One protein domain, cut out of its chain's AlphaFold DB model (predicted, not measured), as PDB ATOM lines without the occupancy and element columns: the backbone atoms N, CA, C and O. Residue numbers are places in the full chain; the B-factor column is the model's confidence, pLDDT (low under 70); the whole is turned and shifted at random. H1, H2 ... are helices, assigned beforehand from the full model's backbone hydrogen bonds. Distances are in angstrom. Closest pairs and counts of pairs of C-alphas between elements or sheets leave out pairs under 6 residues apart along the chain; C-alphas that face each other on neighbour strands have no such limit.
ATOM      1  N   ALA A 546     146.006 200.742 166.158       96.56
ATOM      2  CA  ALA A 546     147.352 200.176 166.211       96.56
ATOM      3  C   ALA A 546     147.485 198.945 165.297       96.56
ATOM      4  O   ALA A 546     148.517 198.753 164.659       96.56
ATOM      5  N   GLN A 547     146.417 198.152 165.168       97.31
ATOM      6  CA  GLN A 547     146.367 197.020 164.248       97.31
ATOM      7  C   GLN A 547     146.550 197.439 162.782       97.31
ATOM      8  O   GLN A 547     147.319 196.796 162.078       97.31
ATOM      9  N   VAL A 548     145.888 198.504 162.316       97.62
ATOM     10  CA  VAL A 548     146.015 198.941 160.911       97.62
ATOM     11  C   VAL A 548     147.440 199.409 160.603       97.62
ATOM     12  O   VAL A 548     147.979 199.092 159.548       97.62
ATOM     13  N   VAL A 549     148.082 200.108 161.543       97.69
ATOM     14  CA  VAL A 549     149.487 200.526 161.396       97.69
ATOM     15  C   VAL A 549     150.433 199.315 161.418       97.69
ATOM     16  O   VAL A 549     151.378 199.263 160.639       97.69
ATOM     17  N   ALA A 550     150.164 198.311 162.253       97.62
ATOM     18  CA  ALA A 550     150.917 197.056 162.257       97.62
ATOM     19  C   ALA A 550     150.753 196.262 160.944       97.62
ATOM     20  O   ALA A 550     151.726 195.710 160.441       97.62
ATOM     21  N   GLU A 551     149.546 196.231 160.366       97.12
ATOM     22  CA  GLU A 551     149.277 195.626 159.052       97.12
ATOM     23  C   GLU A 551     150.042 196.324 157.918       97.12
ATOM     24  O   GLU A 551     150.454 195.656 156.976       97.12
ATOM     25  N   GLU A 552     150.254 197.642 157.997       96.19
ATOM     26  CA  GLU A 552     151.101 198.369 157.040       96.19
ATOM     27  C   GLU A 552     152.568 197.968 157.125       96.19
ATOM     28  O   GLU A 552     153.203 197.776 156.095       96.19
ATOM     29  N   ILE A 553     153.106 197.862 158.341       97.12
ATOM     30  CA  ILE A 553     154.507 197.482 158.535       97.12
ATOM     31  C   ILE A 553     154.740 196.053 158.031       97.12
ATOM     32  O   ILE A 553     155.698 195.803 157.304       97.12
ATOM     33  N   ASP A 554     153.837 195.129 158.364       96.38
ATOM     34  CA  ASP A 554     153.973 193.710 158.018       96.38
ATOM     35  C   ASP A 554     153.830 193.417 156.512       96.38
ATOM     36  O   ASP A 554     154.197 192.328 156.077       96.38
ATOM     37  N   GLN A 555     153.329 194.360 155.704       94.88
ATOM     38  CA  GLN A 555     153.352 194.224 154.240       94.88
ATOM     39  C   GLN A 555     154.776 194.252 153.678       94.88
ATOM     40  O   GLN A 555     155.024 193.667 152.633       94.88
ATOM     41  N   GLY A 556     155.719 194.890 154.378       92.62
ATOM     42  CA  GLY A 556     157.126 194.930 153.977       92.62
ATOM     43  C   GLY A 556     157.452 195.902 152.839       92.62
ATOM     44  O   GLY A 556     158.630 196.078 152.539       92.62
ATOM     45  N   ASP A 557     156.448 196.569 152.263       94.56
ATOM     46  CA  ASP A 557     156.607 197.533 151.161       94.56
ATOM     47  C   ASP A 557     157.160 198.892 151.620       94.56
ATOM     48  O   ASP A 557     157.606 199.709 150.818       94.56
ATOM     49  N   LEU A 558     157.124 199.166 152.928       95.25
ATOM     50  CA  LEU A 558     157.635 200.411 153.490       95.25
ATOM     51  C   LEU A 558     159.162 200.410 153.495       95.25
ATOM     52  O   LEU A 558     159.782 199.436 153.909       95.25
ATOM     53  N   ASN A 559     159.765 201.545 153.155       95.56
ATOM     54  CA  ASN A 559     161.199 201.739 153.344       95.56
ATOM     55  C   ASN A 559     161.582 201.928 154.822       95.56
ATOM     56  O   ASN A 559     160.719 201.994 155.712       95.56
ATOM     57  N   ARG A 560     162.887 202.023 155.114       95.06
ATOM     58  CA  ARG A 560     163.391 202.124 156.497       95.06
ATOM     59  C   ARG A 560     162.818 203.341 157.222       95.06
ATOM     60  O   ARG A 560     162.397 203.227 158.374       95.06
ATOM     61  N   TRP A 561     162.790 204.498 156.563       94.31
ATOM     62  CA  TRP A 561     162.292 205.740 157.157       94.31
ATOM     63  C   TRP A 561     160.794 205.667 157.466       94.31
ATOM     64  O   TRP A 561     160.370 205.952 158.588       94.31
ATOM     65  N   SER A 562     159.987 205.219 156.503       96.00
ATOM     66  CA  SER A 562     158.548 205.033 156.675       96.00
ATOM     67  C   SER A 562     158.246 204.025 157.778       96.00
ATOM     68  O   SER A 562     157.389 204.296 158.623       96.00
ATOM     69  N   THR A 563     158.990 202.919 157.841       97.12
ATOM     70  CA  THR A 563     158.895 201.932 158.927       97.12
ATOM     71  C   THR A 563     159.195 202.574 160.286       97.12
ATOM     72  O   THR A 563     158.406 202.417 161.218       97.12
ATOM     73  N   ALA A 564     160.257 203.383 160.394       96.19
ATOM     74  CA  ALA A 564     160.593 204.112 161.621       96.19
ATOM     75  C   ALA A 564     159.454 205.040 162.074       96.19
ATOM     76  O   ALA A 564     159.117 205.085 163.258       96.19
ATOM     77  N   GLN A 565     158.824 205.752 161.134       96.12
ATOM     78  CA  GLN A 565     157.682 206.616 161.431       96.12
ATOM     79  C   GLN A 565     156.480 205.826 161.968       96.12
ATOM     80  O   GLN A 565     155.887 206.243 162.961       96.12
ATOM     81  N   ARG A 566     156.137 204.670 161.373       97.50
ATOM     82  CA  ARG A 566     155.008 203.844 161.849       97.50
ATOM     83  C   ARG A 566     155.297 203.211 163.209       97.50
ATOM     84  O   ARG A 566     154.414 203.192 164.062       97.50
ATOM     85  N   LEU A 567     156.526 202.757 163.453       97.12
ATOM     86  CA  LEU A 567     156.930 202.266 164.775       97.12
ATOM     87  C   LEU A 567     156.825 203.367 165.836       97.12
ATOM     88  O   LEU A 567     156.313 203.120 166.924       97.12
ATOM     89  N   ARG A 568     157.218 204.603 165.506       96.81
ATOM     90  CA  ARG A 568     157.048 205.756 166.401       96.81
ATOM     91  C   ARG A 568     155.575 206.088 166.645       96.81
ATOM     92  O   ARG A 568     155.203 206.382 167.778       96.81
ATOM     93  N   GLU A 569     154.722 206.003 165.620       97.06
ATOM     94  CA  GLU A 569     153.266 206.136 165.780       97.06
ATOM     95  C   GLU A 569     152.715 205.093 166.766       97.06
ATOM     96  O   GLU A 569     151.929 205.449 167.644       97.06
ATOM     97  N   LEU A 570     153.142 203.831 166.662       97.12
ATOM     98  CA  LEU A 570     152.746 202.768 167.592       97.12
ATOM     99  C   LEU A 570     153.243 203.036 169.019       97.12
ATOM    100  O   LEU A 570     152.450 202.958 169.959       97.12
ATOM    101  N   ALA A 571     154.513 203.410 169.173       95.44
ATOM    102  CA  ALA A 571     155.110 203.698 170.472       95.44
ATOM    103  C   ALA A 571     154.395 204.859 171.182       95.44
ATOM    104  O   ALA A 571     153.970 204.718 172.325       95.44
ATOM    105  N   VAL A 572     154.181 205.988 170.498       95.56
ATOM    106  CA  VAL A 572     153.591 207.186 171.120       95.56
ATOM    107  C   VAL A 572     152.073 207.048 171.303       95.56
ATOM    108  O   VAL A 572     151.547 207.375 172.366       95.56
ATOM    109  N   ARG A 573     151.333 206.554 170.298       94.50
ATOM    110  CA  ARG A 573     149.851 206.536 170.335       94.50
ATOM    111  C   ARG A 573     149.275 205.340 171.061       94.50
ATOM    112  O   ARG A 573     148.256 205.448 171.745       94.50
ATOM    113  N   ALA A 574     149.848 204.175 170.791       93.38
ATOM    114  CA  ALA A 574     149.339 202.910 171.289       93.38
ATOM    115  C   ALA A 574     150.093 202.441 172.536       93.38
ATOM    116  O   ALA A 574     149.657 201.455 173.128       93.38
ATOM    117  N   GLN A 575     151.149 203.164 172.944       94.06
ATOM    118  CA  GLN A 575     152.013 202.804 174.072       94.06
ATOM    119  C   GLN A 575     152.539 201.374 173.932       94.06
ATOM    120  O   GLN A 575     152.619 200.636 174.906       94.06
ATOM    121  N   VAL A 576     152.823 200.973 172.690       93.81
ATOM    122  CA  VAL A 576     153.428 199.676 172.397       93.81
ATOM    123  C   VAL A 576     154.887 199.766 172.801       93.81
ATOM    124  O   VAL A 576     155.614 200.639 172.318       93.81
ATOM    125  N   GLU A 577     155.293 198.894 173.714       89.25
ATOM    126  CA  GLU A 577     156.676 198.820 174.152       89.25
ATOM    127  C   GLU A 577     157.529 198.111 173.088       89.25
ATOM    128  O   GLU A 577     157.039 197.470 172.161       89.25
ATOM    129  N   GLY A 578     158.847 198.259 173.193       84.00
ATOM    130  CA  GLY A 578     159.780 197.672 172.235       84.00
ATOM    131  C   GLY A 578     160.338 198.708 171.272       84.00
ATOM    132  O   GLY A 578     159.675 199.217 170.371       84.00
ATOM    133  N   ARG A 579     161.618 199.013 171.468       86.50
ATOM    134  CA  ARG A 579     162.372 199.849 170.543       86.50
ATOM    135  C   ARG A 579     163.077 198.978 169.534       86.50
ATOM    136  O   ARG A 579     163.712 197.992 169.891       86.50
ATOM    137  N   VAL A 580     162.968 199.385 168.280       93.12
ATOM    138  CA  VAL A 580     163.592 198.700 167.161       93.12
ATOM    139  C   VAL A 580     164.742 199.559 166.674       93.12
ATOM    140  O   VAL A 580     164.530 200.676 166.198       93.12
ATOM    141  N   ASP A 581     165.957 199.028 166.755       92.62
ATOM    142  CA  ASP A 581     167.066 199.614 166.021       92.62
ATOM    143  C   ASP A 581     166.998 199.173 164.557       92.62
ATOM    144  O   ASP A 581     167.528 198.138 164.162       92.62
ATOM    145  N   LEU A 582     166.333 199.980 163.731       93.69
ATOM    146  CA  LEU A 582     166.263 199.748 162.289       93.69
ATOM    147  C   LEU A 582     167.611 199.945 161.581       93.69
ATOM    148  O   LEU A 582     167.689 199.703 160.377       93.69
ATOM    149  N   ALA A 583     168.656 200.420 162.266       91.75
ATOM    150  CA  ALA A 583     170.011 200.427 161.730       91.75
ATOM    151  C   ALA A 583     170.700 199.066 161.900       91.75
ATOM    152  O   ALA A 583     171.563 198.766 161.084       91.75
ATOM    153  N   ALA A 584     170.302 198.241 162.877       92.00
ATOM    154  CA  ALA A 584     170.962 196.976 163.214       92.00
ATOM    155  C   ALA A 584     171.032 195.990 162.036       92.00
ATOM    156  O   ALA A 584     170.180 195.993 161.152       92.00
ATOM    157  N   TRP A 585     172.046 195.131 162.009       91.69
ATOM    158  CA  TRP A 585     172.269 194.199 160.901       91.69
ATOM    159  C   TRP A 585     171.463 192.896 161.043       91.69
ATOM    160  O   TRP A 585     171.187 192.436 162.153       91.69
ATOM    161  N   GLY A 586     171.144 192.254 159.919       91.56
ATOM    162  CA  GLY A 586     170.612 190.897 159.859       91.56
ATOM    163  C   GLY A 586     169.136 190.782 160.238       91.56
ATOM    164  O   GLY A 586     168.322 191.663 159.960       91.56
ATOM    165  N   HIS A 587     168.771 189.659 160.863       90.81
ATOM    166  CA  HIS A 587     167.376 189.350 161.206       90.81
ATOM    167  C   HIS A 587     166.869 190.060 162.469       90.81
ATOM    168  O   HIS A 587     165.663 190.232 162.616       90.81
ATOM    169  N   ALA A 588     167.760 190.545 163.339       92.19
ATOM    170  CA  ALA A 588     167.394 191.214 164.588       92.19
ATOM    171  C   ALA A 588     166.363 192.356 164.427       92.19
ATOM    172  O   ALA A 588     165.360 192.342 165.147       92.19
ATOM    173  N   PRO A 589     166.522 193.324 163.495       92.81
ATOM    174  CA  PRO A 589     165.503 194.349 163.281       92.81
ATOM    175  C   PRO A 589     164.177 193.769 162.767       92.81
ATOM    176  O   PRO A 589     163.126 194.249 163.172       92.81
ATOM    177  N   ILE A 590     164.201 192.730 161.927       93.25
ATOM    178  CA  ILE A 590     162.990 192.084 161.393       93.25
ATOM    179  C   ILE A 590     162.206 191.415 162.530       93.25
ATOM    180  O   ILE A 590     161.000 191.630 162.669       93.25
ATOM    181  N   ASP A 591     162.896 190.668 163.388       95.00
ATOM    182  CA  ASP A 591     162.293 189.991 164.536       95.00
ATOM    183  C   ASP A 591     161.722 190.993 165.549       95.00
ATOM    184  O   ASP A 591     160.614 190.803 166.062       95.00
ATOM    185  N   ALA A 592     162.451 192.087 165.800       95.19
ATOM    186  CA  ALA A 592     162.023 193.166 166.683       95.19
ATOM    187  C   ALA A 592     160.801 193.918 166.129       95.19
ATOM    188  O   ALA A 592     159.852 194.164 166.877       95.19
ATOM    189  N   VAL A 593     160.767 194.212 164.823       96.38
ATOM    190  CA  VAL A 593     159.570 194.748 164.154       96.38
ATOM    191  C   VAL A 593     158.392 193.794 164.339       96.38
ATOM    192  O   VAL A 593     157.336 194.218 164.804       96.38
ATOM    193  N   GLY A 594     158.583 192.502 164.062       96.38
ATOM    194  CA  GLY A 594     157.534 191.495 164.222       96.38
ATOM    195  C   GLY A 594     157.024 191.373 165.662       96.38
ATOM    196  O   GLY A 594     155.848 191.082 165.885       96.38
ATOM    197  N   ALA A 595     157.875 191.599 166.666       96.69
ATOM    198  CA  ALA A 595     157.461 191.641 168.066       96.69
ATOM    199  C   ALA A 595     156.552 192.848 168.354       96.69
ATOM    200  O   ALA A 595     155.455 192.665 168.887       96.69
ATOM    201  N   VAL A 596     156.956 194.045 167.918       96.62
ATOM    202  CA  VAL A 596     156.180 195.286 168.077       96.62
ATOM    203  C   VAL A 596     154.830 195.196 167.352       96.62
ATOM    204  O   VAL A 596     153.794 195.556 167.916       96.62
ATOM    205  N   THR A 597     154.784 194.660 166.127       97.38
ATOM    206  CA  THR A 597     153.524 194.539 165.372       97.38
ATOM    207  C   THR A 597     152.576 193.498 165.975       97.38
ATOM    208  O   THR A 597     151.356 193.697 165.973       97.38
ATOM    209  N   ARG A 598     153.092 192.413 166.575       96.94
ATOM    210  CA  ARG A 598     152.284 191.471 167.378       96.94
ATOM    211  C   ARG A 598     151.708 192.131 168.631       96.94
ATOM    212  O   ARG A 598     150.521 191.952 168.918       96.94
ATOM    213  N   GLU A 599     152.502 192.914 169.356       96.25
ATOM    214  CA  GLU A 599     152.030 193.626 170.545       96.25
ATOM    215  C   GLU A 599     150.941 194.653 170.196       96.25
ATOM    216  O   GLU A 599     149.878 194.656 170.824       96.25
ATOM    217  N   ALA A 600     151.137 195.445 169.138       96.00
ATOM    218  CA  ALA A 600     150.168 196.430 168.652       96.00
ATOM    219  C   ALA A 600     148.779 195.826 168.361       96.00
ATOM    220  O   ALA A 600     147.739 196.413 168.693       96.00
ATOM    221  N   ARG A 601     148.743 194.613 167.800       95.62
ATOM    222  CA  ARG A 601     147.496 193.858 167.592       95.62
ATOM    223  C   ARG A 601     146.833 193.486 168.917       95.62
ATOM    224  O   ARG A 601     145.627 193.665 169.070       95.62
ATOM    225  N   SER A 602     147.615 193.044 169.903       94.38
ATOM    226  CA  SER A 602     147.101 192.674 171.231       94.38
ATOM    227  C   SER A 602     146.488 193.856 171.998       94.38
ATOM    228  O   SER A 602     145.494 193.690 172.708       94.38
ATOM    229  N   VAL A 603     147.054 195.063 171.856       92.31
ATOM    230  CA  VAL A 603     146.545 196.290 172.497       92.31
ATOM    231  C   VAL A 603     145.157 196.640 171.961       92.31
ATOM    232  O   VAL A 603     144.262 196.988 172.734       92.31
ATOM    233  N   THR A 604     144.951 196.485 170.651       87.81
ATOM    234  CA  THR A 604     143.662 196.762 169.999       87.81
ATOM    235  C   THR A 604     142.572 195.824 170.527       87.81
ATOM    236  O   THR A 604     141.530 196.297 170.982       87.81
ATOM    237  N   SER A 605     142.848 194.517 170.597       84.88
ATOM    238  CA  SER A 605     141.901 193.517 171.119       84.88
ATOM    239  C   SER A 605     141.494 193.768 172.577       84.88
ATOM    240  O   SER A 605     140.336 193.559 172.938       84.88
ATOM    241  N   ARG A 606     142.421 194.251 173.421       87.25
ATOM    242  CA  ARG A 606     142.142 194.582 174.832       87.25
ATOM    243  C   ARG A 606     141.230 195.797 174.989       87.25
ATOM    244  O   ARG A 606     140.393 195.804 175.885       87.25
ATOM    245  N   ARG A 607     141.361 196.822 174.142       83.50
ATOM    246  CA  ARG A 607     140.498 198.015 174.224       83.50
ATOM    247  C   ARG A 607     139.065 197.710 173.797       83.50
ATOM    248  O   ARG A 607     138.136 198.165 174.458       83.50
ATOM    249  N   SER A 608     138.881 196.881 172.770       74.88
ATOM    250  CA  SER A 608     137.547 196.470 172.311       74.88
ATOM    251  C   SER A 608     136.775 195.645 173.345       74.88
ATOM    252  O   SER A 608     135.552 195.736 173.392       74.88
ATOM    253  N   SER A 609     137.454 194.871 174.200       66.88
ATOM    254  CA  SER A 609     136.790 194.077 175.244       66.88
ATOM    255  C   SER A 609     136.372 194.881 176.480       66.88
ATOM    256  O   SER A 609     135.523 194.415 177.233       66.88
ATOM    257  N   HIS A 610     136.928 196.081 176.681       57.44
ATOM    258  CA  HIS A 610     136.657 196.917 177.858       57.44
ATOM    259  C   HIS A 610     135.629 198.035 177.614       57.44
ATOM    260  O   HIS A 610     135.399 198.826 178.522       57.44
ATOM    261  N   GLY A 611     134.994 198.095 176.435       40.44
ATOM    262  CA  GLY A 611     133.833 198.964 176.178       40.44
ATOM    263  C   GLY A 611     134.063 200.452 176.465       40.44
ATOM    264  O   GLY A 611     133.230 201.069 177.126       40.44
ATOM    265  N   TRP A 612     135.198 200.994 176.013       40.94
ATOM    266  CA  TRP A 612     135.511 202.427 176.085       40.94
ATOM    267  C   TRP A 612     134.804 203.243 175.006       40.94
ATOM    268  O   TRP A 612     134.702 202.734 173.864       40.94
TER     269      TRP A 612
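This is residues 546 to 612 of the 612 residues of an uncharacterized protein of Sorangium cellulosum (strain So ce56) (UniProt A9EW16). A long helix, H3, makes the longest axis of this small three-helix bundle, and a hairpin of two shorter helices, H1 and H2, packs on part of its length, the three helix centres making a triangle. From the end of H2 the long link of residues 575 to 587 folds back to the start of H3, while residues 606 to 612 stick out at the other end, of which 606 to 609 belong to H3. The printed part has 67 residues, with three named helices in the order H1, H2, H3 and no named strand; the class is all helix. The whole is compact, with a radius of gyration of the C-alphas of 11.9 A, and spans 41 by 18 by 18 A.

H3, residues 588 to 609, is the longest helix. H1, residues 546 to 554, touches H3 at a shallow tilt of 25 degrees, opposite ways; the closest C-alphas are those of Gln 547 and Arg 601, 4.7 A apart. H3 touches H1 with residues 594 to 604 alone. H2, residues 560 to 574, touches H3 the same way at a shallow tilt of 32 degrees, only just short of steep. Their closest C-alphas, those of Leu 570 and Ala 600, are 6.9 A apart, and H3 touches H2 with residues 593 to 603 alone. H1 and H2 form a helical hairpin: they touch, and run opposite ways at a shallow tilt of 18 degrees, with the C-alphas of Ala 546 and Ala 574 closest at 6.1 A. The helix packing is mostly aligned, the three touching pairs each being at a shallow tilt. In H1, H2 and H3 every O i to N i+4 pair is within hydrogen-bond range.

H3 runs 32.5 A from C-alpha 588 at (167.394, 191.214, 164.588) to C-alpha 609 at (136.790, 194.077, 175.244). H2, residues 560 to 574, is 20.4 A long from first to last C-alpha. H1, residues 546 to 554, measures 12.4 A and begins with C-alpha 546 at (147.352, 200.176, 166.211).

The two C-alphas farthest apart are those of Trp 585 and Gly 611, at 41.6 A. The printed part has no cut and ends at residue 612, the chain's last residue. The link from H1 to H2 is tight, with 5 residues, and the link from H2 to H3 is long, with 13. Residues 606 to 612 stand free. The mean pLDDT of the printed part is 91.3, and residues 609 to 612 are under 70.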